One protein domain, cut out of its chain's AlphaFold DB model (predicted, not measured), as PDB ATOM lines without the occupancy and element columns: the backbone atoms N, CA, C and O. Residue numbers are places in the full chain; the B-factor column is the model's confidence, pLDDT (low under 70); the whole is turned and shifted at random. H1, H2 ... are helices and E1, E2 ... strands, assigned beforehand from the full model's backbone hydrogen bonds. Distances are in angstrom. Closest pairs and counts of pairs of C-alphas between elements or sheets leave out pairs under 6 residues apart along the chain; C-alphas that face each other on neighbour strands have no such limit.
ATOM      1  N   ILE A 211      -0.989  42.766 -33.353       94.75
ATOM      2  CA  ILE A 211      -1.256  41.383 -32.969       94.75
ATOM      3  C   ILE A 211      -1.418  41.330 -31.451       94.75
ATOM      4  O   ILE A 211      -0.546  41.796 -30.711       94.75
ATOM      5  N   HIS A 212      -2.523  40.763 -30.977       95.94
ATOM      6  CA  HIS A 212      -2.765  40.589 -29.548       95.94
ATOM      7  C   HIS A 212      -3.290  39.185 -29.257       95.94
ATOM      8  O   HIS A 212      -4.176  38.713 -29.969       95.94
ATOM      9  N   PRO A 213      -2.794  38.509 -28.211       97.38
ATOM     10  CA  PRO A 213      -3.439  37.302 -27.733       97.38
ATOM     11  C   PRO A 213      -4.750  37.673 -27.020       97.38
ATOM     12  O   PRO A 213      -4.789  38.615 -26.222       97.38
ATOM     13  N   LEU A 214      -5.811  36.921 -27.303       98.25
ATOM     14  CA  LEU A 214      -7.078  36.953 -26.573       98.25
ATOM     15  C   LEU A 214      -7.302  35.566 -25.982       98.25
ATOM     16  O   LEU A 214      -7.583  34.603 -26.693       98.25
ATOM     17  N   LEU A 215      -7.115  35.464 -24.671       98.12
ATOM     18  CA  LEU A 215      -7.030  34.192 -23.956       98.12
ATOM     19  C   LEU A 215      -8.119  34.174 -22.889       98.12
ATOM     20  O   LEU A 215      -8.208  35.109 -22.085       98.12
ATOM     21  N   LEU A 216      -8.952  33.138 -22.893       97.12
ATOM     22  CA  LEU A 216     -10.095  33.002 -21.988       97.12
ATOM     23  C   LEU A 216      -9.865  31.855 -21.012       97.12
ATOM     24  O   LEU A 216      -9.141  30.902 -21.293       97.12
ATOM     25  N   GLY A 217     -10.467  31.977 -19.837       93.31
ATOM     26  CA  GLY A 217     -10.369  31.003 -18.761       93.31
ATOM     27  C   GLY A 217     -10.902  31.588 -17.458       93.31
ATOM     28  O   GLY A 217     -11.168  32.788 -17.358       93.31
ATOM     29  N   SER A 218     -11.051  30.741 -16.443       86.81
ATOM     30  CA  SER A 218     -11.580  31.162 -15.142       86.81
ATOM     31  C   SER A 218     -10.750  32.294 -14.517       86.81
ATOM     32  O   SER A 218      -9.535  32.172 -14.348       86.81
ATOM     33  N   GLY A 219     -11.412  33.401 -14.166       88.06
ATOM     34  CA  GLY A 219     -10.784  34.592 -13.582       88.06
ATOM     35  C   GLY A 219     -10.156  35.562 -14.590       88.06
ATOM     36  O   GLY A 219      -9.524  36.531 -14.167       88.06
ATOM     37  N   LYS A 220     -10.312  35.332 -15.900       92.62
ATOM     38  CA  LYS A 220      -9.909  36.278 -16.953       92.62
ATOM     39  C   LYS A 220     -11.100  37.126 -17.423       92.62
ATOM     40  O   LYS A 220     -12.235  36.670 -17.303       92.62
ATOM     41  N   PRO A 221     -10.861  38.335 -17.970       96.06
ATOM     42  CA  PRO A 221     -11.912  39.118 -18.612       96.06
ATOM     43  C   PRO A 221     -12.524  38.364 -19.795       96.06
ATOM     44  O   PRO A 221     -11.822  37.604 -20.474       96.06
ATOM     45  N   ASP A 222     -13.803  38.608 -20.064       97.31
ATOM     46  CA  ASP A 222     -14.492  38.002 -21.199       97.31
ATOM     47  C   ASP A 222     -13.960  38.515 -22.550       97.31
ATOM     48  O   ASP A 222     -13.183  39.477 -22.636       97.31
ATOM     49  N   LEU A 223     -14.364  37.840 -23.628       98.06
ATOM     50  CA  LEU A 223     -13.938  38.159 -24.987       98.06
ATOM     51  C   LEU A 223     -14.231  39.620 -25.352       98.06
ATOM     52  O   LEU A 223     -13.391  40.282 -25.965       98.06
ATOM     53  N   PHE A 224     -15.406  40.132 -24.990       98.12
ATOM     54  CA  PHE A 224     -15.872  41.454 -25.398       98.12
ATOM     55  C   PHE A 224     -15.130  42.563 -24.656       98.12
ATOM     56  O   PHE A 224     -14.764  43.566 -25.273       98.12
ATOM     57  N   ASP A 225     -14.837  42.368 -23.373       97.62
ATOM     58  CA  ASP A 225     -14.021  43.291 -22.585       97.62
ATOM     59  C   ASP A 225     -12.578  43.356 -23.102       97.62
ATOM     60  O   ASP A 225     -12.030  44.453 -23.269       97.62
ATOM     61  N   GLN A 226     -11.972  42.210 -23.440       97.94
ATOM     62  CA  GLN A 226     -10.635  42.182 -24.047       97.94
ATOM     63  C   GLN A 226     -10.622  42.883 -25.413       97.94
ATOM     64  O   GLN A 226      -9.770  43.739 -25.661       97.94
ATOM     65  N   VAL A 227     -11.588  42.573 -26.284       97.94
ATOM     66  CA  VAL A 227     -11.726  43.211 -27.603       97.94
ATOM     67  C   VAL A 227     -11.910  44.721 -27.473       97.94
ATOM     68  O   VAL A 227     -11.214  45.477 -28.150       97.94
ATOM     69  N   ARG A 228     -12.792  45.180 -26.578       97.00
ATOM     70  CA  ARG A 228     -13.022  46.609 -26.322       97.00
ATOM     71  C   ARG A 228     -11.741  47.297 -25.850       97.00
ATOM     72  O   ARG A 228     -11.423  48.384 -26.331       97.00
ATOM     73  N   ASN A 229     -10.990  46.666 -24.947       96.06
ATOM     74  CA  ASN A 229      -9.725  47.207 -24.457       96.06
ATOM     75  C   ASN A 229      -8.704  47.394 -25.592       96.06
ATOM     76  O   ASN A 229      -8.120  48.470 -25.715       96.06
ATOM     77  N   TYR A 230      -8.514  46.391 -26.453       95.00
ATOM     78  CA  TYR A 230      -7.580  46.504 -27.579       95.00
ATOM     79  C   TYR A 230      -8.056  47.488 -28.652       95.00
ATOM     80  O   TYR A 230      -7.246  48.250 -29.184       95.00
ATOM     81  N   TRP A 231      -9.359  47.529 -28.934       96.00
ATOM     82  CA  TRP A 231      -9.940  48.482 -29.881       96.00
ATOM     83  C   TRP A 231      -9.711  49.934 -29.441       96.00
ATOM     84  O   TRP A 231      -9.228  50.754 -30.224       96.00
ATOM     85  N   ASN A 232      -9.965  50.238 -28.164       94.38
ATOM     86  CA  ASN A 232      -9.815  51.585 -27.600       94.38
ATOM     87  C   ASN A 232      -8.358  52.083 -27.583       94.38
ATOM     88  O   ASN A 232      -8.119  53.286 -27.514       94.38
ATOM     89  N   GLN A 233      -7.372  51.185 -27.680       91.19
ATOM     90  CA  GLN A 233      -5.959  51.556 -27.839       91.19
ATOM     91  C   GLN A 233      -5.611  52.018 -29.266       91.19
ATOM     92  O   GLN A 233      -4.505  52.513 -29.509       91.19
ATOM     93  N   ALA A 234      -6.497  51.808 -30.242       90.00
ATOM     94  CA  ALA A 234      -6.267  52.148 -31.646       90.00
ATOM     95  C   ALA A 234      -7.252  53.175 -32.200       90.00
ATOM     96  O   ALA A 234      -6.845  54.037 -32.979       90.00
ATOM     97  N   SER A 235      -8.516  53.098 -31.792       92.12
ATOM     98  CA  SER A 235      -9.593  53.951 -32.283       92.12
ATOM     99  C   SER A 235     -10.334  54.605 -31.121       92.12
ATOM    100  O   SER A 235     -10.679  53.949 -30.143       92.12
ATOM    101  N   SER A 236     -10.629  55.899 -31.256       91.44
ATOM    102  CA  SER A 236     -11.519  56.627 -30.334       91.44
ATOM    103  C   SER A 236     -13.002  56.419 -30.662       91.44
ATOM    104  O   SER A 236     -13.873  56.706 -29.839       91.44
ATOM    105  N   ARG A 237     -13.298  55.917 -31.866       95.00
ATOM    106  CA  ARG A 237     -14.648  55.602 -32.334       95.00
ATOM    107  C   ARG A 237     -14.897  54.099 -32.230       95.00
ATOM    108  O   ARG A 237     -14.011  53.332 -32.617       95.00
ATOM    109  N   PRO A 238     -16.074  53.659 -31.757       96.69
ATOM    110  CA  PRO A 238     -16.423  52.242 -31.728       96.69
ATOM    111  C   PRO A 238     -16.531  51.664 -33.153       96.69
ATOM    112  O   PRO A 238     -16.618  52.432 -34.118       96.69
ATOM    113  N   PRO A 239     -16.528  50.331 -33.309       97.88
ATOM    114  CA  PRO A 239     -16.845  49.696 -34.579       97.88
ATOM    115  C   PRO A 239     -18.317  49.914 -34.950       97.88
ATOM    116  O   PRO A 239     -19.195  49.914 -34.086       97.88
ATOM    117  N   ASP A 240     -18.591  50.054 -36.241       97.62
ATOM    118  CA  ASP A 240     -19.949  50.163 -36.787       97.62
ATOM    119  C   ASP A 240     -20.471  48.795 -37.259       97.62
ATOM    120  O   ASP A 240     -21.672  48.540 -37.249       97.62
ATOM    121  N   TYR A 241     -19.575  47.884 -37.641       97.62
ATOM    122  CA  TYR A 241     -19.935  46.587 -38.207       97.62
ATOM    123  C   TYR A 241     -19.272  45.440 -37.455       97.62
ATOM    124  O   TYR A 241     -18.080  45.513 -37.144       97.62
ATOM    125  N   ALA A 242     -20.034  44.369 -37.235       98.12
ATOM    126  CA  ALA A 242     -19.533  43.074 -36.805       98.12
ATOM    127  C   ALA A 242     -19.914  41.981 -37.808       98.12
ATOM    128  O   ALA A 242     -21.061  41.907 -38.248       98.12
ATOM    129  N   TRP A 243     -18.977  41.088 -38.110       97.88
ATOM    130  CA  TRP A 243     -19.274  39.807 -38.740       97.88
ATOM    131  C   TRP A 243     -18.803  38.678 -37.834       97.88
ATOM    132  O   TRP A 243     -17.654  38.668 -37.404       97.88
ATOM    133  N   ILE A 244     -19.696  37.744 -37.540       97.75
ATOM    134  CA  ILE A 244     -19.459  36.642 -36.612       97.75
ATOM    135  C   ILE A 244     -19.579  35.345 -37.393       97.75
ATOM    136  O   ILE A 244     -20.589  35.112 -38.054       97.75
ATOM    137  N   THR A 245     -18.571  34.492 -37.292       96.62
ATOM    138  CA  THR A 245     -18.596  33.137 -37.836       96.62
ATOM    139  C   THR A 245     -18.416  32.167 -36.687       96.62
ATOM    140  O   THR A 245     -17.419  32.247 -35.970       96.62
ATOM    141  N   SER A 246     -19.381  31.274 -36.499       95.19
ATOM    142  CA  SER A 246     -19.326  30.227 -35.484       95.19
ATOM    143  C   SER A 246     -20.223  29.069 -35.917       95.19
ATOM    144  O   SER A 246     -21.330  29.338 -36.389       95.19
ATOM    145  N   PRO A 247     -19.796  27.805 -35.755       92.25
ATOM    146  CA  PRO A 247     -20.680  26.659 -35.949       92.25
ATOM    147  C   PRO A 247     -21.736  26.558 -34.837       92.25
ATOM    148  O   PRO A 247     -22.840  26.077 -35.075       92.25
ATOM    149  N   PHE A 248     -21.422  27.050 -33.631       92.56
ATOM    150  CA  PHE A 248     -22.266  26.879 -32.449       92.56
ATOM    151  C   PHE A 248     -22.628  28.205 -31.771       92.56
ATOM    152  O   PHE A 248     -21.840  29.156 -31.739       92.56
ATOM    153  N   PHE A 249     -23.837  28.228 -31.209       93.06
ATOM    154  CA  PHE A 249     -24.462  29.343 -30.497       93.06
ATOM    155  C   PHE A 249     -25.208  28.815 -29.260       93.06
ATOM    156  O   PHE A 249     -25.475  27.610 -29.154       93.06
ATOM    157  N   ASP A 250     -25.552  29.711 -28.331       89.81
ATOM    158  CA  ASP A 250     -26.302  29.354 -27.121       89.81
ATOM    159  C   ASP A 250     -27.668  28.728 -27.457       89.81
ATOM    160  O   ASP A 250     -28.333  29.109 -28.425       89.81
ATOM    161  N   SER A 251     -28.098  27.763 -26.636       81.06
ATOM    162  CA  SER A 251     -29.379  27.064 -26.804       81.06
ATOM    163  C   SER A 251     -30.566  28.047 -26.831       81.06
ATOM    164  O   SER A 251     -30.528  29.035 -26.089       81.06
ATOM    165  N   PRO A 252     -31.641  27.783 -27.607       75.31
ATOM    166  CA  PRO A 252     -32.861  28.596 -27.598       75.31
ATOM    167  C   PRO A 252     -33.491  28.760 -26.208       75.31
ATOM    168  O   PRO A 252     -34.091  29.795 -25.933       75.31
ATOM    169  N   ASP A 253     -33.309  27.774 -25.324       76.56
ATOM    170  CA  ASP A 253     -33.822  27.793 -23.946       76.56
ATOM    171  C   ASP A 253     -32.998  28.692 -23.008       76.56
ATOM    172  O   ASP A 253     -33.351  28.899 -21.845       76.56
ATOM    173  N   SER A 254     -31.884  29.233 -23.503       74.38
ATOM    174  CA  SER A 254     -30.981  30.112 -22.769       74.38
ATOM    175  C   SER A 254     -30.875  31.487 -23.439       74.38
ATOM    176  O   SER A 254     -30.935  31.609 -24.668       74.38
ATOM    177  N   PRO A 255     -30.714  32.572 -22.660       78.50
ATOM    178  CA  PRO A 255     -30.480  33.881 -23.248       78.50
ATOM    179  C   PRO A 255     -29.185  33.840 -24.068       78.50
ATOM    180  O   PRO A 255     -28.148  33.436 -23.559       78.50
ATOM    181  N   ASN A 256     -29.235  34.310 -25.316       86.81
ATOM    182  CA  ASN A 256     -28.053  34.445 -26.172       86.81
ATOM    183  C   ASN A 256     -27.212  35.649 -25.707       86.81
ATOM    184  O   ASN A 256     -27.246  36.732 -26.298       86.81
ATOM    185  N   ILE A 257     -26.513  35.483 -24.581       93.12
ATOM    186  CA  ILE A 257     -25.746  36.544 -23.911       93.12
ATOM    187  C   ILE A 257     -24.657  37.115 -24.836       93.12
ATOM    188  O   ILE A 257     -24.595  38.344 -24.944       93.12
ATOM    189  N   PRO A 258     -23.857  36.307 -25.566       95.81
ATOM    190  CA  PRO A 258     -22.852  36.823 -26.500       95.81
ATOM    191  C   PRO A 258     -23.455  37.719 -27.587       95.81
ATOM    192  O   PRO A 258     -22.923  38.789 -27.890       95.81
ATOM    193  N   ALA A 259     -24.615  37.327 -28.125       95.62
ATOM    194  CA  ALA A 259     -25.323  38.082 -29.154       95.62
ATOM    195  C   ALA A 259     -25.824  39.440 -28.646       95.62
ATOM    196  O   ALA A 259     -25.915  40.388 -29.415       95.62
ATOM    197  N   LYS A 260     -26.116  39.575 -27.347       94.50
ATOM    198  CA  LYS A 260     -26.426  40.876 -26.733       94.50
ATOM    199  C   LYS A 260     -25.156  41.681 -26.452       94.50
ATOM    200  O   LYS A 260     -25.111  42.877 -26.724       94.50
ATOM    201  N   LYS A 261     -24.109  41.019 -25.955       96.19
ATOM    202  CA  LYS A 261     -22.829  41.636 -25.576       96.19
ATOM    203  C   LYS A 261     -22.096  42.288 -26.746       96.19
ATOM    204  O   LYS A 261     -21.511  43.354 -26.562       96.19
ATOM    205  N   ILE A 262     -22.180  41.733 -27.957       97.31
ATOM    206  CA  ILE A 262     -21.565  42.354 -29.143       97.31
ATOM    207  C   ILE A 262     -22.091  43.777 -29.401       97.31
ATOM    208  O   ILE A 262     -21.319  44.665 -29.765       97.31
ATOM    209  N   TRP A 263     -23.371  44.046 -29.129       96.50
ATOM    210  CA  TRP A 263     -23.955  45.383 -29.283       96.50
ATOM    211  C   TRP A 263     -23.417  46.401 -28.276       96.50
ATOM    212  O   TRP A 263     -23.461  47.601 -28.542       96.50
ATOM    213  N   GLU A 264     -22.875  45.947 -27.143       95.19
ATOM    214  CA  GLU A 264     -22.186  46.813 -26.185       95.19
ATOM    215  C   GLU A 264     -20.787  47.221 -26.675       95.19
ATOM    216  O   GLU A 264     -20.209  48.174 -26.145       95.19
ATOM    217  N   VAL A 265     -20.214  46.491 -27.635       96.69
ATOM    218  CA  VAL A 265     -18.924  46.809 -28.266       96.69
ATOM    219  C   VAL A 265     -19.121  47.750 -29.454       96.69
ATOM    220  O   VAL A 265     -18.311  48.653 -29.658       96.69
ATOM    221  N   LEU A 266     -20.197  47.553 -30.217       97.31
ATOM    222  CA  LEU A 266     -20.519  48.353 -31.396       97.31
ATOM    223  C   LEU A 266     -20.978  49.778 -31.065       97.31
ATOM    224  O   LEU A 266     -21.296  50.136 -29.929       97.31
ATOM    225  N   ASN A 267     -21.037  50.609 -32.103       95.25
ATOM    226  CA  ASN A 267     -21.514  51.978 -32.033       95.25
ATOM    227  C   ASN A 267     -22.914  52.055 -31.405       95.25
ATOM    228  O   ASN A 267     -23.896  51.531 -31.937       95.25
ATOM    229  N   GLN A 268     -23.008  52.748 -30.268       92.56
ATOM    230  CA  GLN A 268     -24.237  52.856 -29.476       92.56
ATOM    231  C   GLN A 268     -25.139  54.027 -29.886       92.56
ATOM    232  O   GLN A 268     -26.312  54.048 -29.518       92.56
ATOM    233  N   ARG A 269     -24.615  55.002 -30.641       89.75
ATOM    234  CA  ARG A 269     -25.340  56.232 -31.013       89.75
ATOM    235  C   ARG A 269     -25.677  56.314 -32.501       89.75
ATOM    236  O   ARG A 269     -26.639  56.981 -32.860       89.75
ATOM    237  N   GLY A 270     -24.886  55.665 -33.354       89.69
ATOM    238  CA  GLY A 270     -25.025  55.714 -34.810       89.69
ATOM    239  C   GLY A 270     -25.741  54.510 -35.419       89.69
ATOM    240  O   GLY A 270     -26.499  53.799 -34.751       89.69
ATOM    241  N   ALA A 271     -25.495  54.290 -36.710       94.12
ATOM    242  CA  ALA A 271     -25.858  53.045 -37.370       94.12
ATOM    243  C   ALA A 271     -24.878  51.937 -36.971       94.12
ATOM    244  O   ALA A 271     -23.686  52.203 -36.826       94.12
ATOM    245  N   ALA A 272     -25.375  50.718 -36.778       97.00
ATOM    246  CA  ALA A 272     -24.521  49.566 -36.514       97.00
ATOM    247  C   ALA A 272     -25.142  48.280 -37.062       97.00
ATOM    248  O   ALA A 272     -26.363  48.146 -37.075       97.00
ATOM    249  N   SER A 273     -24.333  47.321 -37.502       97.25
ATOM    250  CA  SER A 273     -24.865  46.051 -38.004       97.25
ATOM    251  C   SER A 273     -24.046  44.852 -37.560       97.25
ATOM    252  O   SER A 273     -22.819  44.915 -37.488       97.25
ATOM    253  N   VAL A 274     -24.748  43.756 -37.284       97.88
ATOM    254  CA  VAL A 274     -24.166  42.447 -36.997       97.88
ATOM    255  C   VAL A 274     -24.582  41.483 -38.103       97.88
ATOM    256  O   VAL A 274     -25.763  41.365 -38.417       97.88
ATOM    257  N   CYS A 275     -23.621  40.780 -38.686       97.44
ATOM    258  CA  CYS A 275     -23.865  39.732 -39.667       97.44
ATOM    259  C   CYS A 275     -23.372  38.387 -39.130       97.44
ATOM    260  O   CYS A 275     -22.196  38.257 -38.795       97.44
ATOM    261  N   TYR A 276     -24.241  37.382 -39.097       97.25
ATOM    262  CA  TYR A 276     -23.890  36.019 -38.704       97.25
ATOM    263  C   TYR A 276     -23.649  35.154 -39.942       97.25
ATOM    264  O   TYR A 276     -24.516  35.037 -40.806       97.25
ATOM    265  N   TYR A 277     -22.468  34.551 -40.030       95.94
ATOM    266  CA  TYR A 277     -22.148  33.517 -41.005       95.94
ATOM    267  C   TYR A 277     -22.551  32.161 -40.442       95.94
ATOM    268  O   TYR A 277     -22.037  31.746 -39.402       95.94
ATOM    269  N   VAL A 278     -23.470  31.496 -41.132       93.69
ATOM    270  CA  VAL A 278     -24.138  30.279 -40.665       93.69
ATOM    271  C   VAL A 278     -24.190  29.240 -41.779       93.69
ATOM    272  O   VAL A 278     -24.228  29.580 -42.968       93.69
ATOM    273  N   HIS A 279     -24.212  27.966 -41.399       92.06
ATOM    274  CA  HIS A 279     -24.629  26.912 -42.316       92.06
ATOM    275  C   HIS A 279     -26.124  27.091 -42.623       92.06
ATOM    276  O   HIS A 279     -26.925  27.359 -41.724       92.06
ATOM    277  N   ALA A 280     -26.492  26.986 -43.899       92.19
ATOM    278  CA  ALA A 280     -27.882  27.063 -44.318       92.19
ATOM    279  C   ALA A 280     -28.125  26.248 -45.589       92.19
ATOM    280  O   ALA A 280     -27.332  26.311 -46.532       92.19
ATOM    281  N   GLU A 281     -29.257  25.551 -45.634       91.06
ATOM    282  CA  GLU A 281     -29.644  24.660 -46.728       91.06
ATOM    283  C   GLU A 281     -31.038  24.988 -47.259       91.06
ATOM    284  O   GLU A 281     -31.968  25.287 -46.507       91.06
ATOM    285  N   ASP A 282     -31.196  24.899 -48.580       89.62
ATOM    286  CA  ASP A 282     -32.497  25.039 -49.229       89.62
ATOM    287  C   ASP A 282     -33.207  23.683 -49.268       89.62
ATOM    288  O   ASP A 282     -32.836  22.782 -50.030       89.62
ATOM    289  N   ASN A 283     -34.287  23.546 -48.505       87.69
ATOM    290  CA  ASN A 283     -35.199  22.421 -48.634       87.69
ATOM    291  C   ASN A 283     -36.125  22.659 -49.833       87.69
ATOM    292  O   ASN A 283     -37.177  23.298 -49.721       87.69
ATOM    293  N   LYS A 284     -35.720  22.143 -50.998       82.81
ATOM    294  CA  LYS A 284     -36.443  22.330 -52.267       82.81
ATOM    295  C   LYS A 284     -37.854  21.744 -52.249       82.81
ATOM    296  O   LYS A 284     -38.746  22.336 -52.853       82.81
ATOM    297  N   ASP A 285     -38.064  20.642 -51.534       84.38
ATOM    298  CA  ASP A 285     -39.362  19.961 -51.481       84.38
ATOM    299  C   ASP A 285     -40.395  20.785 -50.709       84.38
ATOM    300  O   ASP A 285     -41.553  20.888 -51.116       84.38
ATOM    301  N   LYS A 286     -39.970  21.415 -49.609       84.38
ATOM    302  CA  LYS A 286     -40.838  22.235 -48.751       84.38
ATOM    303  C   LYS A 286     -40.771  23.732 -49.053       84.38
ATOM    304  O   LYS A 286     -41.519  24.487 -48.442       84.38
ATOM    305  N   LYS A 287     -39.905  24.158 -49.982       86.25
ATOM    306  CA  LYS A 287     -39.575  25.571 -50.253       86.25
ATOM    307  C   LYS A 287     -39.197  26.331 -48.973       86.25
ATOM    308  O   LYS A 287     -39.653  27.447 -48.755       86.25
ATOM    309  N   GLN A 288     -38.400  25.695 -48.119       91.88
ATOM    310  CA  GLN A 288     -37.968  26.249 -46.834       91.88
ATOM    311  C   GLN A 288     -36.463  26.485 -46.837       91.88
ATOM    312  O   GLN A 288     -35.710  25.675 -47.380       91.88
ATOM    313  N   LEU A 289     -36.033  27.559 -46.183       92.94
ATOM    314  CA  LEU A 289     -34.633  27.790 -45.845       92.94
ATOM    315  C   LEU A 289     -34.387  27.238 -44.441       92.94
ATOM    316  O   LEU A 289     -35.010  27.708 -43.490       92.94
ATOM    317  N   ILE A 290     -33.496  26.262 -44.301       92.94
ATOM    318  CA  ILE A 290     -33.070  25.747 -42.997       92.94
ATOM    319  C   ILE A 290     -31.794  26.485 -42.609       92.94
ATOM    320  O   ILE A 290     -30.802  26.421 -43.332       92.94
ATOM    321  N   VAL A 291     -31.818  27.199 -41.487       93.44
ATOM    322  CA  VAL A 291     -30.667  27.936 -40.953       93.44
ATOM    323  C   VAL A 291     -30.172  27.238 -39.697       93.44
ATOM    324  O   VAL A 291     -30.928  27.122 -38.732       93.44
ATOM    325  N   SER A 292     -28.900  26.828 -39.693       92.00
ATOM    326  CA  SER A 292     -28.245  26.196 -38.543       92.00
ATOM    327  C   SER A 292     -27.822  27.212 -37.475       92.00
ATOM    328  O   SER A 292     -26.636  27.402 -37.207       92.00
ATOM    329  N   ALA A 293     -28.787  27.916 -36.890       92.56
ATOM    330  CA  ALA A 293     -28.583  28.877 -35.813       92.56
ATOM    331  C   ALA A 293     -29.872  29.046 -34.989       92.56
ATOM    332  O   ALA A 293     -30.961  28.715 -35.462       92.56
ATOM    333  N   PRO A 294     -29.803  29.580 -33.759       92.38
ATOM    334  CA  PRO A 294     -31.000  29.849 -32.980       92.38
ATOM    335  C   PRO A 294     -31.682  31.150 -33.436       92.38
ATOM    336  O   PRO A 294     -31.040  32.187 -33.627       92.38
ATOM    337  N   LYS A 295     -33.018  31.120 -33.546       91.62
ATOM    338  CA  LYS A 295     -33.844  32.282 -33.933       91.62
ATOM    339  C   LYS A 295     -33.645  33.498 -33.020       91.62
ATOM    340  O   LYS A 295     -33.738  34.636 -33.476       91.62
ATOM    341  N   SER A 296     -33.335  33.262 -31.746       91.19
ATOM    342  CA  SER A 296     -33.079  34.281 -30.719       91.19
ATOM    343  C   SER A 296     -31.949  35.257 -31.072       91.19
ATOM    344  O   SER A 296     -31.881  36.338 -30.485       91.19
ATOM    345  N   LEU A 297     -31.086  34.944 -32.048       93.31
ATOM    346  CA  LEU A 297     -30.113  35.905 -32.574       93.31
ATOM    347  C   LEU A 297     -30.790  37.159 -33.145       93.31
ATOM    348  O   LEU A 297     -30.262  38.252 -32.955       93.31
ATOM    349  N   LEU A 298     -31.969  37.035 -33.767       91.38
ATOM    350  CA  LEU A 298     -32.749  38.174 -34.279       91.38
ATOM    351  C   LEU A 298     -33.216  39.123 -33.167       91.38
ATOM    352  O   LEU A 298     -33.373  40.320 -33.388       91.38
ATOM    353  N   GLU A 299     -33.403  38.597 -31.962       89.88
ATOM    354  CA  GLU A 299     -33.900  39.329 -30.793       89.88
ATOM    355  C   GLU A 299     -32.760  39.958 -29.976       89.88
ATOM    356  O   GLU A 299     -32.977  40.535 -28.910       89.88
ATOM    357  N   SER A 300     -31.516  39.828 -30.451       91.31
ATOM    358  CA  SER A 300     -30.340  40.356 -29.759       91.31
ATOM    359  C   SER A 300     -30.143  41.862 -29.941       91.31
ATOM    360  O   SER A 300     -29.445  42.483 -29.135       91.31
ATOM    361  N   ALA A 301     -30.754  42.452 -30.975       90.12
ATOM    362  CA  ALA A 301     -30.659  43.879 -31.247       90.12
ATOM    363  C   ALA A 301     -31.305  44.715 -30.123       90.12
ATOM    364  O   ALA A 301     -32.333  44.329 -29.565       90.12
ATOM    365  N   PRO A 302     -30.759  45.900 -29.797       88.88
ATOM    366  CA  PRO A 302     -31.382  46.804 -28.836       88.88
ATOM    367  C   PRO A 302     -32.797  47.238 -29.271       88.88
ATOM    368  O   PRO A 302     -32.949  47.941 -30.268       88.88
ATOM    369  N   ASN A 303     -33.814  46.907 -28.461       77.00
ATOM    370  CA  ASN A 303     -35.261  47.067 -28.726       77.00
ATOM    371  C   ASN A 303     -35.765  48.481 -29.108       77.00
ATOM    372  O   ASN A 303     -36.949  48.650 -29.384       77.00
ATOM    373  N   GLN A 304     -34.919  49.513 -29.088       75.44
ATOM    374  CA  GLN A 304     -35.307  50.915 -29.318       75.44
ATOM    375  C   GLN A 304     -34.476  51.614 -30.403       75.44
ATOM    376  O   GLN A 304     -34.591  52.826 -30.583       75.44
ATOM    377  N   ARG A 305     -33.622  50.883 -31.129       84.06
ATOM    378  CA  ARG A 305     -32.752  51.471 -32.155       84.06
ATOM    379  C   ARG A 305     -33.193  51.024 -33.541       84.06
ATOM    380  O   ARG A 305     -32.936  49.902 -33.938       84.06
ATOM    381  N   SER A 306     -33.805  51.923 -34.307       82.19
ATOM    382  CA  SER A 306     -34.145  51.668 -35.717       82.19
ATOM    383  C   SER A 306     -32.936  51.734 -36.656       82.19
ATOM    384  O   SER A 306     -33.020  51.307 -37.800       82.19
ATOM    385  N   SER A 307     -31.807  52.278 -36.190       89.94
ATOM    386  CA  SER A 307     -30.576  52.430 -36.972       89.94
ATOM    387  C   SER A 307     -29.670  51.197 -36.948       89.94
ATOM    388  O   SER A 307     -28.536  51.278 -37.426       89.94
ATOM    389  N   VAL A 308     -30.116  50.083 -36.361       94.50
ATOM    390  CA  VAL A 308     -29.324  48.854 -36.289       94.50
ATOM    391  C   VAL A 308     -29.935  47.730 -37.104       94.50
ATOM    392  O   VAL A 308     -31.145  47.695 -37.304       94.50
ATOM    393  N   ASP A 309     -29.087  46.820 -37.571       94.50
ATOM    394  CA  ASP A 309     -29.494  45.768 -38.500       94.50
ATOM    395  C   ASP A 309     -28.791  44.437 -38.209       94.50
ATOM    396  O   ASP A 309     -27.580  44.404 -37.964       94.50
ATOM    397  N   ILE A 310     -29.547  43.340 -38.271       95.81
ATOM    398  CA  ILE A 310     -29.040  41.970 -38.137       95.81
ATOM    399  C   ILE A 310     -29.184  41.268 -39.478       95.81
ATOM    400  O   ILE A 310     -30.277  41.177 -40.029       95.81
ATOM    401  N   ARG A 311     -28.080  40.713 -39.974       96.12
ATOM    402  CA  ARG A 311     -28.038  39.954 -41.225       96.12
ATOM    403  C   ARG A 311     -27.534  38.544 -41.001       96.12
ATOM    404  O   ARG A 311     -26.792  38.274 -40.060       96.12
ATOM    405  N   PHE A 312     -27.879  37.675 -41.938       96.38
ATOM    406  CA  PHE A 312     -27.343  36.325 -42.023       96.38
ATOM    407  C   PHE A 312     -26.709  36.127 -43.392       96.38
ATOM    408  O   PHE A 312     -27.206  36.642 -44.398       96.38
ATOM    409  N   ALA A 313     -25.600  35.401 -43.425       95.56
ATOM    410  CA  ALA A 313     -24.931  35.001 -44.647       95.56
ATOM    411  C   ALA A 313     -24.646  33.498 -44.609       95.56
ATOM    412  O   ALA A 313     -24.215  32.964 -43.585       95.56
ATOM    413  N   ARG A 314     -24.886  32.825 -45.731       93.88
ATOM    414  CA  ARG A 314     -24.595  31.410 -45.918       93.88
ATOM    415  C   ARG A 314     -23.095  31.205 -46.075       93.88
ATOM    416  O   ARG A 314     -22.427  31.937 -46.808       93.88
ATOM    417  N   VAL A 315     -22.572  30.184 -45.409       92.12
ATOM    418  CA  VAL A 315     -21.211  29.697 -45.649       92.12
ATOM    419  C   VAL A 315     -21.212  28.702 -46.804       92.12
ATOM    420  O   VAL A 315     -22.048  27.805 -46.870       92.12
ATOM    421  N   ILE A 316     -20.255  28.852 -47.719       87.50
ATOM    422  CA  ILE A 316     -20.027  27.876 -48.785       87.50
ATOM    423  C   ILE A 316     -19.261  26.696 -48.197       87.50
ATOM    424  O   ILE A 316     -18.113  26.850 -47.792       87.50
ATOM    425  N   GLU A 317     -19.874  25.517 -48.176       85.81
ATOM    426  CA  GLU A 317     -19.245  24.277 -47.692       85.81
ATOM    427  C   GLU A 317     -18.989  23.256 -48.793       85.81
ATOM    428  O   GLU A 317     -18.251  22.294 -48.604       85.81
ATOM    429  N   CYS A 318     -19.570  23.472 -49.968       83.06
ATOM    430  CA  CYS A 318     -19.351  22.635 -51.127       83.06
ATOM    431  C   CYS A 318     -18.345  23.298 -52.067       83.06
ATOM    432  O   CYS A 318     -18.626  24.342 -52.652       83.06
ATOM    433  N   PHE A 319     -17.205  22.646 -52.258       79.81
ATOM    434  CA  PHE A 319     -16.152  23.084 -53.162       79.81
ATOM    435  C   PHE A 319     -16.122  22.154 -54.369       79.81
ATOM    436  O   PHE A 319     -15.888  20.953 -54.236       79.81
ATOM    437  N   ASP A 320     -16.392  22.715 -55.544       71.50
ATOM    438  CA  ASP A 320     -16.330  21.983 -56.801       71.50
ATOM    439  C   ASP A 320     -14.947  22.180 -57.424       71.50
ATOM    440  O   ASP A 320     -14.574  23.284 -57.836       71.50
ATOM    441  N   THR A 321     -14.151  21.118 -57.441       65.81
ATOM    442  CA  THR A 321     -12.954  21.063 -58.280       65.81
ATOM    443  C   THR A 321     -13.306  20.279 -59.534       65.81
ATOM    444  O   THR A 321     -14.153  19.397 -59.478       65.81
ATOM    445  N   LYS A 322     -12.639  20.554 -60.667       61.69
ATOM    446  CA  LYS A 322     -12.927  19.926 -61.977       61.69
ATOM    447  C   LYS A 322     -13.016  18.386 -61.962       61.69
ATOM    448  O   LYS A 322     -13.495  17.816 -62.936       61.69
ATOM    449  N   GLU A 323     -12.541  17.732 -60.904       61.69
ATOM    450  CA  GLU A 323     -12.474  16.279 -60.760       61.69
ATOM    451  C   GLU A 323     -13.290  15.738 -59.570       61.69
ATOM    452  O   GLU A 323     -13.730  14.591 -59.623       61.69
ATOM    453  N   ILE A 324     -13.513  16.520 -58.500       70.44
ATOM    454  CA  ILE A 324     -14.171  16.049 -57.268       70.44
ATOM    455  C   ILE A 324     -14.976  17.181 -56.616       70.44
ATOM    456  O   ILE A 324     -14.457  18.272 -56.357       70.44
ATOM    457  N   LYS A 325     -16.228  16.869 -56.265       77.94
ATOM    458  CA  LYS A 325     -17.055  17.669 -55.357       77.94
ATOM    459  C   LYS A 325     -16.674  17.328 -53.916       77.94
ATOM    460  O   LYS A 325     -16.942  16.219 -53.455       77.94
ATOM    461  N   THR A 326     -16.050  18.260 -53.205       81.75
ATOM    462  CA  THR A 326     -15.629  18.069 -51.810       81.75
ATOM    463  C   THR A 326     -16.497  18.906 -50.882       81.75
ATOM    464  O   THR A 326     -16.671  20.104 -51.096       81.75
ATOM    465  N   ILE A 327     -17.024  18.280 -49.831       86.50
ATOM    466  CA  ILE A 327     -17.745  18.973 -48.762       86.50
ATOM    467  C   ILE A 327     -16.761  19.230 -47.624       86.50
ATOM    468  O   ILE A 327     -16.111  18.303 -47.142       86.50
ATOM    469  N   ARG A 328     -16.645  20.490 -47.212       89.75
ATOM    470  CA  ARG A 328     -15.840  20.929 -46.073       89.75
ATOM    471  C   ARG A 328     -16.760  21.671 -45.102       89.75
ATOM    472  O   ARG A 328     -17.059  22.839 -45.355       89.75
ATOM    473  N   PRO A 329     -17.232  21.015 -44.032       91.25
ATOM    474  CA  PRO A 329     -18.124  21.639 -43.061       91.25
ATOM    475  C   PRO A 329     -17.487  22.859 -42.391       91.25
ATOM    476  O   PRO A 329     -16.269  22.897 -42.177       91.25
ATOM    477  N   LEU A 330     -18.309  23.848 -42.054       92.56
ATOM    478  CA  LEU A 330     -17.927  25.013 -41.275       92.56
ATOM    479  C   LEU A 330     -17.487  24.576 -39.878       92.56
ATOM    480  O   LEU A 330     -18.250  23.974 -39.131       92.56
ATOM    481  N   HIS A 331     -16.272  24.954 -39.500       94.00
ATOM    482  CA  HIS A 331     -15.802  24.789 -38.127       94.00
ATOM    483  C   HIS A 331     -15.005  25.997 -37.610       94.00
ATOM    484  O   HIS A 331     -14.732  26.110 -36.412       94.00
ATOM    485  N   MET A 332     -14.676  26.940 -38.497       94.50
ATOM    486  CA  MET A 332     -13.979  28.167 -38.147       94.50
ATOM    487  C   MET A 332     -14.792  29.045 -37.201       94.50
ATOM    488  O   MET A 332     -16.018  29.145 -37.285       94.50
ATOM    489  N   LYS A 333     -14.061  29.728 -36.325       96.88
ATOM    490  CA  LYS A 333     -14.604  30.589 -35.285       96.88
ATOM    491  C   LYS A 333     -13.892  31.929 -35.368       96.88
ATOM    492  O   LYS A 333     -12.665  31.998 -35.242       96.88
ATOM    493  N   SER A 334     -14.638  32.982 -35.688       97.50
ATOM    494  CA  SER A 334     -14.054  34.305 -35.891       97.50
ATOM    495  C   SER A 334     -15.029  35.452 -35.643       97.50
ATOM    496  O   SER A 334     -16.241  35.307 -35.809       97.50
ATOM    497  N   ILE A 335     -14.483  36.606 -35.256       98.12
ATOM    498  CA  ILE A 335     -15.225  37.860 -35.092       98.12
ATOM    499  C   ILE A 335     -14.451  38.965 -35.801       98.12
ATOM    500  O   ILE A 335     -13.325  39.289 -35.429       98.12
ATOM    501  N   TRP A 336     -15.061  39.572 -36.808       98.00
ATOM    502  CA  TRP A 336     -14.546  40.757 -37.479       98.00
ATOM    503  C   TRP A 336     -15.284  41.993 -36.986       98.00
ATOM    504  O   TRP A 336     -16.508  42.033 -37.054       98.00
ATOM    505  N   LEU A 337     -14.552  43.027 -36.580       98.19
ATOM    506  CA  LEU A 337     -15.076  44.340 -36.217       98.19
ATOM    507  C   LEU A 337     -14.467  45.422 -37.092       98.19
ATOM    508  O   LEU A 337     -13.277  45.386 -37.405       98.19
ATOM    509  N   GLN A 338     -15.269  46.415 -37.461       96.69
ATOM    510  CA  GLN A 338     -14.798  47.472 -38.344       96.69
ATOM    511  C   GLN A 338     -15.550  48.792 -38.182       96.69
ATOM    512  O   GLN A 338     -16.765  48.806 -37.994       96.69
ATOM    513  N   ASN A 339     -14.826  49.894 -38.377       96.44
ATOM    514  CA  ASN A 339     -15.368  51.197 -38.771       96.44
ATOM    515  C   ASN A 339     -14.654  51.713 -40.044       96.44
ATOM    516  O   ASN A 339     -14.028  50.954 -40.790       96.44
ATOM    517  N   ASP A 340     -14.767  53.002 -40.333       94.44
ATOM    518  CA  ASP A 340     -14.086  53.664 -41.449       94.44
ATOM    519  C   ASP A 340     -12.552  53.727 -41.299       94.44
ATOM    520  O   ASP A 340     -11.836  53.755 -42.304       94.44
ATOM    521  N   GLU A 341     -12.034  53.687 -40.073       94.38
ATOM    522  CA  GLU A 341     -10.615  53.885 -39.762       94.38
ATOM    523  C   GLU A 341      -9.838  52.590 -39.503       94.38
ATOM    524  O   GLU A 341      -8.656  52.507 -39.849       94.38
ATOM    525  N   TRP A 342     -10.476  51.583 -38.909       96.44
ATOM    526  CA  TRP A 342      -9.837  50.379 -38.382       96.44
ATOM    527  C   TRP A 342     -10.650  49.119 -38.671       96.44
ATOM    528  O   TRP A 342     -11.881  49.139 -38.732       96.44
ATOM    529  N   ALA A 343      -9.930  48.010 -38.821       97.25
ATOM    530  CA  ALA A 343     -10.479  46.663 -38.835       97.25
ATOM    531  C   ALA A 343      -9.744  45.800 -37.802       97.25
ATOM    532  O   ALA A 343      -8.516  45.878 -37.697       97.25
ATOM    533  N   LEU A 344     -10.497  44.987 -37.065       97.62
ATOM    534  CA  LEU A 344     -10.027  44.041 -36.057       97.62
ATOM    535  C   LEU A 344     -10.605  42.666 -36.384       97.62
ATOM    536  O   LEU A 344     -11.812  42.540 -36.567       97.62
ATOM    537  N   TYR A 345      -9.761  41.641 -36.428       97.69
ATOM    538  CA  TYR A 345     -10.153  40.273 -36.725       97.69
ATOM    539  C   TYR A 345      -9.682  39.319 -35.627       97.69
ATOM    540  O   TYR A 345      -8.482  39.121 -35.437       97.69
ATOM    541  N   VAL A 346     -10.637  38.764 -34.884       98.38
ATOM    542  CA  VAL A 346     -10.431  37.720 -33.879       98.38
ATOM    543  C   VAL A 346     -10.570  36.368 -34.560       98.38
ATOM    544  O   VAL A 346     -11.593  36.116 -35.197       98.38
ATOM    545  N   ILE A 347      -9.581  35.496 -34.391       97.88
ATOM    546  CA  ILE A 347      -9.612  34.114 -34.881       97.88
ATOM    547  C   ILE A 347      -9.116  33.168 -33.789       97.88
ATOM    548  O   ILE A 347      -8.201  33.524 -33.043       97.88
ATOM    549  N   GLY A 348      -9.673  31.963 -33.695       97.75
ATOM    550  CA  GLY A 348      -9.216  30.989 -32.705       97.75
ATOM    551  C   GLY A 348     -10.238  29.912 -32.398       97.75
ATOM    552  O   GLY A 348     -10.961  29.467 -33.286       97.75
ATOM    553  N   SER A 349     -10.264  29.468 -31.146       97.25
ATOM    554  CA  SER A 349     -11.060  28.320 -30.715       97.25
ATOM    555  C   SER A 349     -12.435  28.670 -30.137       97.25
ATOM    556  O   SER A 349     -13.247  27.763 -29.978       97.25
ATOM    557  N   SER A 350     -12.726  29.946 -29.860       97.31
ATOM    558  CA  SER A 350     -13.948  30.361 -29.155       97.31
ATOM    559  C   SER A 350     -15.217  30.239 -29.996       97.31
ATOM    560  O   SER A 350     -15.439  31.027 -30.914       97.31
ATOM    561  N   ASN A 351     -16.111  29.327 -29.612       95.81
ATOM    562  CA  ASN A 351     -17.500  29.345 -30.072       95.81
ATOM    563  C   ASN A 351     -18.214  30.632 -29.628       95.81
ATOM    564  O   ASN A 351     -17.916  31.188 -28.566       95.81
ATOM    565  N   PHE A 352     -19.201  31.089 -30.403       96.19
ATOM    566  CA  PHE A 352     -20.039  32.241 -30.049       96.19
ATOM    567  C   PHE A 352     -21.150  31.862 -29.048       96.19
ATOM    568  O   PHE A 352     -22.338  32.108 -29.258       96.19
ATOM    569  N   THR A 353     -20.733  31.241 -27.946       94.69
ATOM    570  CA  THR A 353     -21.551  30.763 -26.822       94.69
ATOM    571  C   THR A 353     -21.130  31.464 -25.532       94.69
ATOM    572  O   THR A 353     -20.045  32.055 -25.450       94.69
ATOM    573  N   ALA A 354     -21.965  31.425 -24.497       94.12
ATOM    574  CA  ALA A 354     -21.665  32.059 -23.217       94.12
ATOM    575  C   ALA A 354     -20.380  31.497 -22.576       94.12
ATOM    576  O   ALA A 354     -19.576  32.261 -22.036       94.12
ATOM    577  N   SER A 355     -20.155  30.183 -22.683       92.75
ATOM    578  CA  SER A 355     -18.950  29.513 -22.181       92.75
ATOM    579  C   SER A 355     -17.712  29.778 -23.038       92.75
ATOM    580  O   SER A 355     -16.642  30.031 -22.477       92.75
ATOM    581  N   GLY A 356     -17.857  29.780 -24.368       94.56
ATOM    582  CA  GLY A 356     -16.770  30.012 -25.326       94.56
ATOM    583  C   GLY A 356     -16.305  31.469 -25.406       94.56
ATOM    584  O   GLY A 356     -15.163  31.735 -25.773       94.56
ATOM    585  N   THR A 357     -17.157  32.424 -25.023       96.56
ATOM    586  CA  THR A 357     -16.819  33.863 -24.954       96.56
ATOM    587  C   THR A 357     -16.506  34.347 -23.536       96.56
ATOM    588  O   THR A 357     -16.012  35.461 -23.365       96.56
ATOM    589  N   GLY A 358     -16.754  33.517 -22.520       94.94
ATOM    590  CA  GLY A 358     -16.465  33.815 -21.116       94.94
ATOM    591  C   GLY A 358     -17.477  34.715 -20.405       94.94
ATOM    592  O   GLY A 358     -17.199  35.156 -19.296       94.94
ATOM    593  N   VAL A 359     -18.649  34.964 -20.998       93.06
ATOM    594  CA  VAL A 359     -19.725  35.781 -20.397       93.06
ATOM    595  C   VAL A 359     -20.702  34.970 -19.529       93.06
ATOM    596  O   VAL A 359     -21.551  35.548 -18.852       93.06
ATOM    597  N   GLY A 360     -20.627  33.638 -19.578       83.88
ATOM    598  CA  GLY A 360     -21.480  32.725 -18.813       83.88
ATOM    599  C   GLY A 360     -21.002  32.451 -17.383       83.88
ATOM    600  O   GLY A 360     -19.939  32.887 -16.954       83.88
ATOM    601  N   SER A 361     -21.786  31.664 -16.636       82.00
ATOM    602  CA  SER A 361     -21.413  31.185 -15.291       82.00
ATOM    603  C   SER A 361     -20.265  30.171 -15.296       82.00
ATOM    604  O   SER A 361     -19.639  29.927 -14.266       82.00
ATOM    605  N   THR A 362     -20.036  29.538 -16.443       85.31
ATOM    606  CA  THR A 362     -18.927  28.627 -16.717       85.31
ATOM    607  C   THR A 362     -18.128  29.204 -17.880       85.31
ATOM    608  O   THR A 362     -18.703  29.727 -18.831       85.31
ATOM    609  N   THR A 363     -16.802  29.135 -17.793       91.06
ATOM    610  CA  THR A 363     -15.894  29.713 -18.792       91.06
ATOM    611  C   THR A 363     -14.923  28.642 -19.246       91.06
ATOM    612  O   THR A 363     -14.178  28.098 -18.426       91.06
ATOM    613  N   ASN A 364     -14.927  28.357 -20.545       93.88
ATOM    614  CA  ASN A 364     -13.974  27.435 -21.146       93.88
ATOM    615  C   ASN A 364     -12.580  28.066 -21.186       93.88
ATOM    616  O   ASN A 364     -12.431  29.292 -21.220       93.88
ATOM    617  N   PHE A 365     -11.549  27.225 -21.208       95.44
ATOM    618  CA  PHE A 365     -10.235  27.690 -21.642       95.44
ATOM    619  C   PHE A 365     -10.224  27.762 -23.161       95.44
ATOM    620  O   PHE A 365     -10.355  26.732 -23.818       95.44
ATOM    621  N   GLU A 366     -10.040  28.963 -23.700       97.62
ATOM    622  CA  GLU A 366     -10.035  29.229 -25.140       97.62
ATOM    623  C   GLU A 366      -8.837  30.097 -25.508       97.62
ATOM    624  O   GLU A 366      -8.382  30.930 -24.717       97.62
ATOM    625  N   ALA A 367      -8.350  29.929 -26.733       98.31
ATOM    626  CA  ALA A 367      -7.227  30.684 -27.253       98.31
ATOM    627  C   ALA A 367      -7.572  31.295 -28.603       98.31
ATOM    628  O   ALA A 367      -7.971  30.603 -29.540       98.31
ATOM    629  N   ASN A 368      -7.373  32.604 -28.701       98.69
ATOM    630  CA  ASN A 368      -7.600  33.371 -29.908       98.69
ATOM    631  C   ASN A 368      -6.447  34.354 -30.134       98.69
ATOM    632  O   ASN A 368      -5.728  34.745 -29.208       98.69
ATOM    633  N   ILE A 369      -6.290  34.780 -31.380       98.19
ATOM    634  CA  ILE A 369      -5.404  35.869 -31.779       98.19
ATOM    635  C   ILE A 369      -6.255  36.960 -32.417       98.19
ATOM    636  O   ILE A 369      -7.169  36.693 -33.194       98.19
ATOM    637  N   ILE A 370      -5.920  38.199 -32.089       97.75
ATOM    638  CA  ILE A 370      -6.440  39.397 -32.728       97.75
ATOM    639  C   ILE A 370      -5.404  39.905 -33.718       97.75
ATOM    640  O   ILE A 370      -4.259  40.140 -33.335       97.75
ATOM    641  N   TYR A 371      -5.843  40.173 -34.943       96.50
ATOM    642  CA  TYR A 371      -5.135  41.005 -35.910       96.50
ATOM    643  C   TYR A 371      -5.883  42.319 -36.084       96.50
ATOM    644  O   TYR A 371      -7.095  42.324 -36.265       96.50
ATOM    645  N   MET A 372      -5.186  43.448 -36.041       96.06
ATOM    646  CA  MET A 372      -5.806  44.758 -36.191       96.06
ATOM    647  C   MET A 372      -4.945  45.669 -37.060       96.06
ATOM    648  O   MET A 372      -3.730  45.740 -36.894       96.06
ATOM    649  N   ALA A 373      -5.571  46.373 -37.997       96.06
ATOM    650  CA  ALA A 373      -4.879  47.270 -38.915       96.06
ATOM    651  C   ALA A 373      -5.737  48.491 -39.255       96.06
ATOM    652  O   ALA A 373      -6.969  48.427 -39.290       96.06
ATOM    653  N   SER A 374      -5.069  49.613 -39.519       95.69
ATOM    654  CA  SER A 374      -5.738  50.839 -39.937       95.69
ATOM    655  C   SER A 374      -6.115  50.754 -41.413       95.69
ATOM    656  O   SER A 374      -5.254  50.554 -42.269       95.69
ATOM    657  N   ARG A 375      -7.387  50.988 -41.743       93.94
ATOM    658  CA  ARG A 375      -7.869  51.107 -43.128       93.94
ATOM    659  C   ARG A 375      -7.262  52.311 -43.843       93.94
ATOM    660  O   ARG A 375      -7.040  52.252 -45.051       93.94
ATOM    661  N   THR A 376      -6.987  53.387 -43.108       92.00
ATOM    662  CA  THR A 376      -6.446  54.633 -43.666       92.00
ATOM    663  C   THR A 376      -4.930  54.579 -43.836       92.00
ATOM    664  O   THR A 376      -4.419  55.083 -44.834       92.00
ATOM    665  N   GLN A 377      -4.205  53.943 -42.909       93.94
ATOM    666  CA  GLN A 377      -2.735  53.930 -42.912       93.94
ATOM    667  C   GLN A 377      -2.111  52.614 -43.404       93.94
ATOM    668  O   GLN A 377      -0.968  52.633 -43.857       93.94
ATOM    669  N   ASN A 378      -2.832  51.490 -43.351       94.06
ATOM    670  CA  ASN A 378      -2.377  50.182 -43.833       94.06
ATOM    671  C   ASN A 378      -3.517  49.382 -44.493       94.06
ATOM    672  O   ASN A 378      -3.906  48.291 -44.069       94.06
ATOM    673  N   ARG A 379      -4.039  49.926 -45.596       94.38
ATOM    674  CA  ARG A 379      -5.079  49.268 -46.399       94.38
ATOM    675  C   ARG A 379      -4.650  47.894 -46.929       94.38
ATOM    676  O   ARG A 379      -5.489  47.016 -47.082       94.38
ATOM    677  N   ALA A 380      -3.358  47.701 -47.201       93.19
ATOM    678  CA  ALA A 380      -2.833  46.429 -47.691       93.19
ATOM    679  C   ALA A 380      -3.033  45.296 -46.673       93.19
ATOM    680  O   ALA A 380      -3.498  44.224 -47.055       93.19
ATOM    681  N   ALA A 381      -2.762  45.542 -45.387       92.62
ATOM    682  CA  ALA A 381      -3.013  44.566 -44.330       92.62
ATOM    683  C   ALA A 381      -4.507  44.264 -44.158       92.62
ATOM    684  O   ALA A 381      -4.886  43.101 -44.059       92.62
ATOM    685  N   VAL A 382      -5.369  45.284 -44.205       94.38
ATOM    686  CA  VAL A 382      -6.823  45.063 -44.130       94.38
ATOM    687  C   VAL A 382      -7.310  44.207 -45.301       94.38
ATOM    688  O   VAL A 382      -8.024  43.233 -45.081       94.38
ATOM    689  N   ASN A 383      -6.861  44.496 -46.526       92.88
ATOM    690  CA  ASN A 383      -7.191  43.682 -47.699       92.88
ATOM    691  C   ASN A 383      -6.708  42.226 -47.544       92.88
ATOM    692  O   ASN A 383      -7.329  41.312 -48.079       92.88
ATOM    693  N   MET A 384      -5.592  41.997 -46.846       90.69
ATOM    694  CA  MET A 384      -5.110  40.647 -46.548       90.69
ATOM    695  C   MET A 384      -6.029  39.906 -45.578       90.69
ATOM    696  O   MET A 384      -6.314  38.734 -45.814       90.69
ATOM    697  N   PHE A 385      -6.539  40.578 -44.545       90.69
ATOM    698  CA  PHE A 385      -7.525  39.977 -43.646       90.69
ATOM    699  C   PHE A 385      -8.847  39.695 -44.382       90.69
ATOM    700  O   PHE A 385      -9.419  38.617 -44.237       90.69
ATOM    701  N   GLU A 386      -9.308  40.619 -45.235       90.75
ATOM    702  CA  GLU A 386     -10.526  40.439 -46.043       90.75
ATOM    703  C   GLU A 386     -10.409  39.216 -46.976       90.75
ATOM    704  O   GLU A 386     -11.385  38.491 -47.158       90.75
ATOM    705  N   LYS A 387      -9.214  38.910 -47.503       88.88
ATOM    706  CA  LYS A 387      -8.970  37.701 -48.316       88.88
ATOM    707  C   LYS A 387      -9.080  36.384 -47.543       88.88
ATOM    708  O   LYS A 387      -9.319  35.357 -48.167       88.88
ATOM    709  N   SER A 388      -8.891  36.401 -46.223       84.69
ATOM    710  CA  SER A 388      -9.137  35.234 -45.360       84.69
ATOM    711  C   SER A 388     -10.588  35.128 -44.875       84.69
ATOM    712  O   SER A 388     -10.944  34.141 -44.240       84.69
ATOM    713  N   SER A 389     -11.426  36.134 -45.154       81.25
ATOM    714  CA  SER A 389     -12.830  36.142 -44.736       81.25
ATOM    715  C   SER A 389     -13.727  35.356 -45.697       81.25
ATOM    716  O   SER A 389     -13.427  35.205 -46.882       81.25
ATOM    717  N   LEU A 390     -14.853  34.863 -45.180       84.12
ATOM    718  CA  LEU A 390     -15.826  34.102 -45.958       84.12
ATOM    719  C   LEU A 390     -16.589  34.974 -46.963       84.12
ATOM    720  O   LEU A 390     -16.944  36.129 -46.692       84.12
ATOM    721  N   SER A 391     -16.914  34.380 -48.113       80.38
ATOM    722  CA  SER A 391     -17.765  35.001 -49.128       80.38
ATOM    723  C   SER A 391     -19.128  35.373 -48.553       80.38
ATOM    724  O   SER A 391     -19.740  34.601 -47.820       80.38
ATOM    725  N   LYS A 392     -19.622  36.554 -48.922       81.81
ATOM    726  CA  LYS A 392     -20.910  37.075 -48.461       81.81
ATOM    727  C   LYS A 392     -22.024  36.601 -49.389       81.81
ATOM    728  O   LYS A 392     -22.250  37.222 -50.422       81.81
ATOM    729  N   ASP A 393     -22.702  35.527 -49.005       89.38
ATOM    730  CA  ASP A 393     -23.951  35.086 -49.632       89.38
ATOM    731  C   ASP A 393     -25.117  35.396 -48.687       89.38
ATOM    732  O   ASP A 393     -25.416  34.630 -47.773       89.38
ATOM    733  N   TYR A 394     -25.684  36.599 -48.801       92.69
ATOM    734  CA  TYR A 394     -26.693  37.079 -47.856       92.69
ATOM    735  C   TYR A 394     -28.002  36.301 -47.984       92.69
ATOM    736  O   TYR A 394     -28.551  36.151 -49.073       92.69
ATOM    737  N   LEU A 395     -28.531  35.874 -46.841       92.50
ATOM    738  CA  LEU A 395     -29.785  35.142 -46.751       92.50
ATOM    739  C   LEU A 395     -30.972  36.103 -46.642       92.50
ATOM    740  O   LEU A 395     -30.934  37.073 -45.880       92.50
ATOM    741  N   ALA A 396     -32.047  35.795 -47.365       91.38
ATOM    742  CA  ALA A 396     -33.351  36.409 -47.156       91.38
ATOM    743  C   ALA A 396     -34.087  35.626 -46.063       91.38
ATOM    744  O   ALA A 396     -34.505  34.494 -46.284       91.38
ATOM    745  N   ILE A 397     -34.189  36.218 -44.873       92.25
ATOM    746  CA  ILE A 397     -34.893  35.622 -43.736       92.25
ATOM    747  C   ILE A 397     -36.359  36.050 -43.784       92.25
ATOM    748  O   ILE A 397     -36.661  37.243 -43.814       92.25
ATOM    749  N   ASP A 398     -37.259  35.074 -43.768       90.81
ATOM    750  CA  ASP A 398     -38.704  35.266 -43.878       90.81
ATOM    751  C   ASP A 398     -39.494  34.253 -43.021       90.81
ATOM    752  O   ASP A 398     -38.941  33.515 -42.203       90.81
ATOM    753  N   GLU A 399     -40.816  34.232 -43.189       86.25
ATOM    754  CA  GLU A 399     -41.731  33.318 -42.495       86.25
ATOM    755  C   GLU A 399     -41.545  31.830 -42.851       86.25
ATOM    756  O   GLU A 399     -41.962  30.967 -42.077       86.25
ATOM    757  N   TYR A 400     -40.889  31.513 -43.974       88.06
ATOM    758  CA  TYR A 400     -40.577  30.146 -44.411       88.06
ATOM    759  C   TYR A 400     -39.205  29.669 -43.922       88.06
ATOM    760  O   TYR A 400     -38.798  28.538 -44.210       88.06
ATOM    761  N   THR A 401     -38.496  30.507 -43.163       92.31
ATOM    762  CA  THR A 401     -37.214  30.156 -42.559       92.31
ATOM    763  C   THR A 401     -37.419  29.260 -41.339       92.31
ATOM    764  O   THR A 401     -38.039  29.644 -40.342       92.31
ATOM    765  N   VAL A 402     -36.850  28.061 -41.407       91.69
ATOM    766  CA  VAL A 402     -36.800  27.095 -40.311       91.69
ATOM    767  C   VAL A 402     -35.459  27.235 -39.603       91.69
ATOM    768  O   VAL A 402     -34.402  27.182 -40.227       91.69
ATOM    769  N   TRP A 403     -35.510  27.409 -38.288       90.69
ATOM    770  CA  TRP A 403     -34.326  27.525 -37.444       90.69
ATOM    771  C   TRP A 403     -34.050  26.170 -36.817       90.69
ATOM    772  O   TRP A 403     -34.876  25.667 -36.055       90.69
ATOM    773  N   ASP A 404     -32.906  25.596 -37.154       84.50
ATOM    774  CA  ASP A 404     -32.418  24.358 -36.566       84.50
ATOM    775  C   ASP A 404     -31.101  24.659 -35.857       84.50
ATOM    776  O   ASP A 404     -30.272  25.394 -36.381       84.50
ATOM    777  N   ARG A 405     -30.884  24.156 -34.645       76.94
ATOM    778  CA  ARG A 405     -29.592  24.351 -33.976       76.94
ATOM    779  C   ARG A 405     -28.805  23.064 -34.102       76.94
ATOM    780  O   ARG A 405     -29.262  22.023 -33.643       76.94
ATOM    781  N   GLN A 406     -27.582  23.148 -34.619       71.31
ATOM    782  CA  GLN A 406     -26.652  22.033 -34.482       71.31
ATOM    783  C   GLN A 406     -26.348  21.796 -32.998       71.31
ATOM    784  O   GLN A 406     -26.170  22.743 -32.227       71.31
ATOM    785  N   ALA A 407     -26.328  20.525 -32.591       68.81
ATOM    786  CA  ALA A 407     -25.884  20.148 -31.255       68.81
ATOM    787  C   ALA A 407     -24.457  20.668 -31.045       68.81
ATOM    788  O   ALA A 407     -23.597  20.468 -31.900       68.81
ATOM    789  N   ASN A 408     -24.235  21.381 -29.943       69.06
ATOM    790  CA  ASN A 408     -22.930  21.949 -29.647       69.06
ATOM    791  C   ASN A 408     -21.994  20.846 -29.144       69.06
ATOM    792  O   ASN A 408     -22.324  20.179 -28.170       69.06
ATOM    793  N   GLU A 409     -20.827  20.693 -29.770       66.06
ATOM    794  CA  GLU A 409     -19.809  19.718 -29.350       66.06
ATOM    795  C   GLU A 409     -19.287  19.971 -27.924       66.06
ATOM    796  O   GLU A 409     -18.805  19.051 -27.273       66.06
ATOM    797  N   ASP A 410     -19.414  21.207 -27.426       64.44
ATOM    798  CA  ASP A 410     -19.019  21.578 -26.064       64.44
ATOM    799  C   ASP A 410     -20.047  21.148 -25.001       64.44
ATOM    800  O   ASP A 410     -19.768  21.232 -23.799       64.44
TER     801      ASP A 410
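Overview. This is residues 211 to 410 of the 469 residues of an uncharacterized protein of Candidatus Brocadia fulgida (UniProt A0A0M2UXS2). A broad, twisted sheet of seven strands makes the core, with H1, H2 and H3 over one face and H5 over E11 and E10 on the other. A small three-stranded sheet, E4 E5 E12, continues beyond the end of E3, and the hairpin of E7 and E8 leaves the body as an arm whose residues 320 to 325 stick out. The 200 printed residues include five named helices and twelve named strands, in the order E1 H1 E2 H2 E3 E4 E5 H3 E6 E7 E8 E9 E10 H4 E11 H5 E12, of the mixed class. The large sheet is mixed, in the order E1 E11 E10 E9 E2 E3 E6. The whole is compact, with a radius of gyration of the C-alphas of 17.0 A and spans of 51 by 42 by 36 A.

Arrangement. The large sheet runs from edge strand E1, residues 211 to 216, through E11 at 366 to 374, E10 at 342 to 348, E9 at 333 to 338, E2 at 241 to 245 and E3 at 272 to 278 to edge strand E6 at 308 to 314. E1 and E11 are antiparallel, with N 214 and O 368 2.9 A apart, within hydrogen-bond range. E9 is antiparallel to E2, N 243 and O 336 being 2.8 A apart, and forms a hairpin with E10, N 337 and O 344 being 2.8 A apart. E2 and E3 are parallel, with N 244 and O 275 2.8 A apart. H1, residues 223 to 232, H2, 257 to 265, and H3, 295 to 300, are on one face at heights of 8.4, 9.9 and 9.7 A over the sheet; H5, 379 to 387, is on the opposite face at 8.9 A, giving three layers, helices on both faces of a sheet. E2, H2 and E3 form a strand-helix-strand unit, two parallel neighbour strands with a helix between, whose crossover is right-handed. H1 touches H2 at a shallow tilt of 8 degrees, the same way, the closest C-alphas being those of Arg 228 and Val 265, 6.2 A apart. H2 only just touches H3, with 3 pairs of C-alphas within 8 A, the closest those of Lys 260 and Ser 300, 5.0 A apart. H4, residues 354 to 357, only grazes the sheet with residues 355 to 357. H5 lies over E11 and E10; the closest C-alphas of H5 and E11, those of Val 382 and Ala 373, are 6.0 A apart. E3 runs on into E4, residues 280 to 283, at 63 degrees; E4 forms a hairpin with E5, 288 to 292, N 290 and O 281 being 2.9 A apart. E12, residues 401 to 404, is parallel to E5, with N 402 and O 289 2.8 A apart. E7, residues 318 to 321, and E8, 324 to 327, form a hairpin, with N 319 and O 326 2.8 A apart. Every O i to N i+4 pair is within hydrogen-bond range in H1 and H5; in H2 it is 2 of 5, with 5 of 6 O i to N i+3 pairs, in H3 0 of 2, with 3 of 3, and H4 is too short for such a pair.

Along the chain. E1 begins at C-alpha 211 (-1.256, 41.383, -32.969). From first to last C-alpha, E11 measures 26.5 A, E6 20.5 A, E10 20.2 A, E3 19.7 A and H1 14.3 A. E12 ends at C-alpha 404 (-32.418, 24.358, -36.566).

Size, cuts and confidence. The C-alphas of Gln 304 and Glu 323, the two farthest apart, are 52.1 A apart. The printed part has no cut; the links from E2 to H2 and from H5 to E12 are long. In the latter, residues 393 to 394 pair antiparallel with residues 313 to 314 of E6. Mean pLDDT of the printed part is 91.0, with residues 321 to 323 and 407 to 410 under 70.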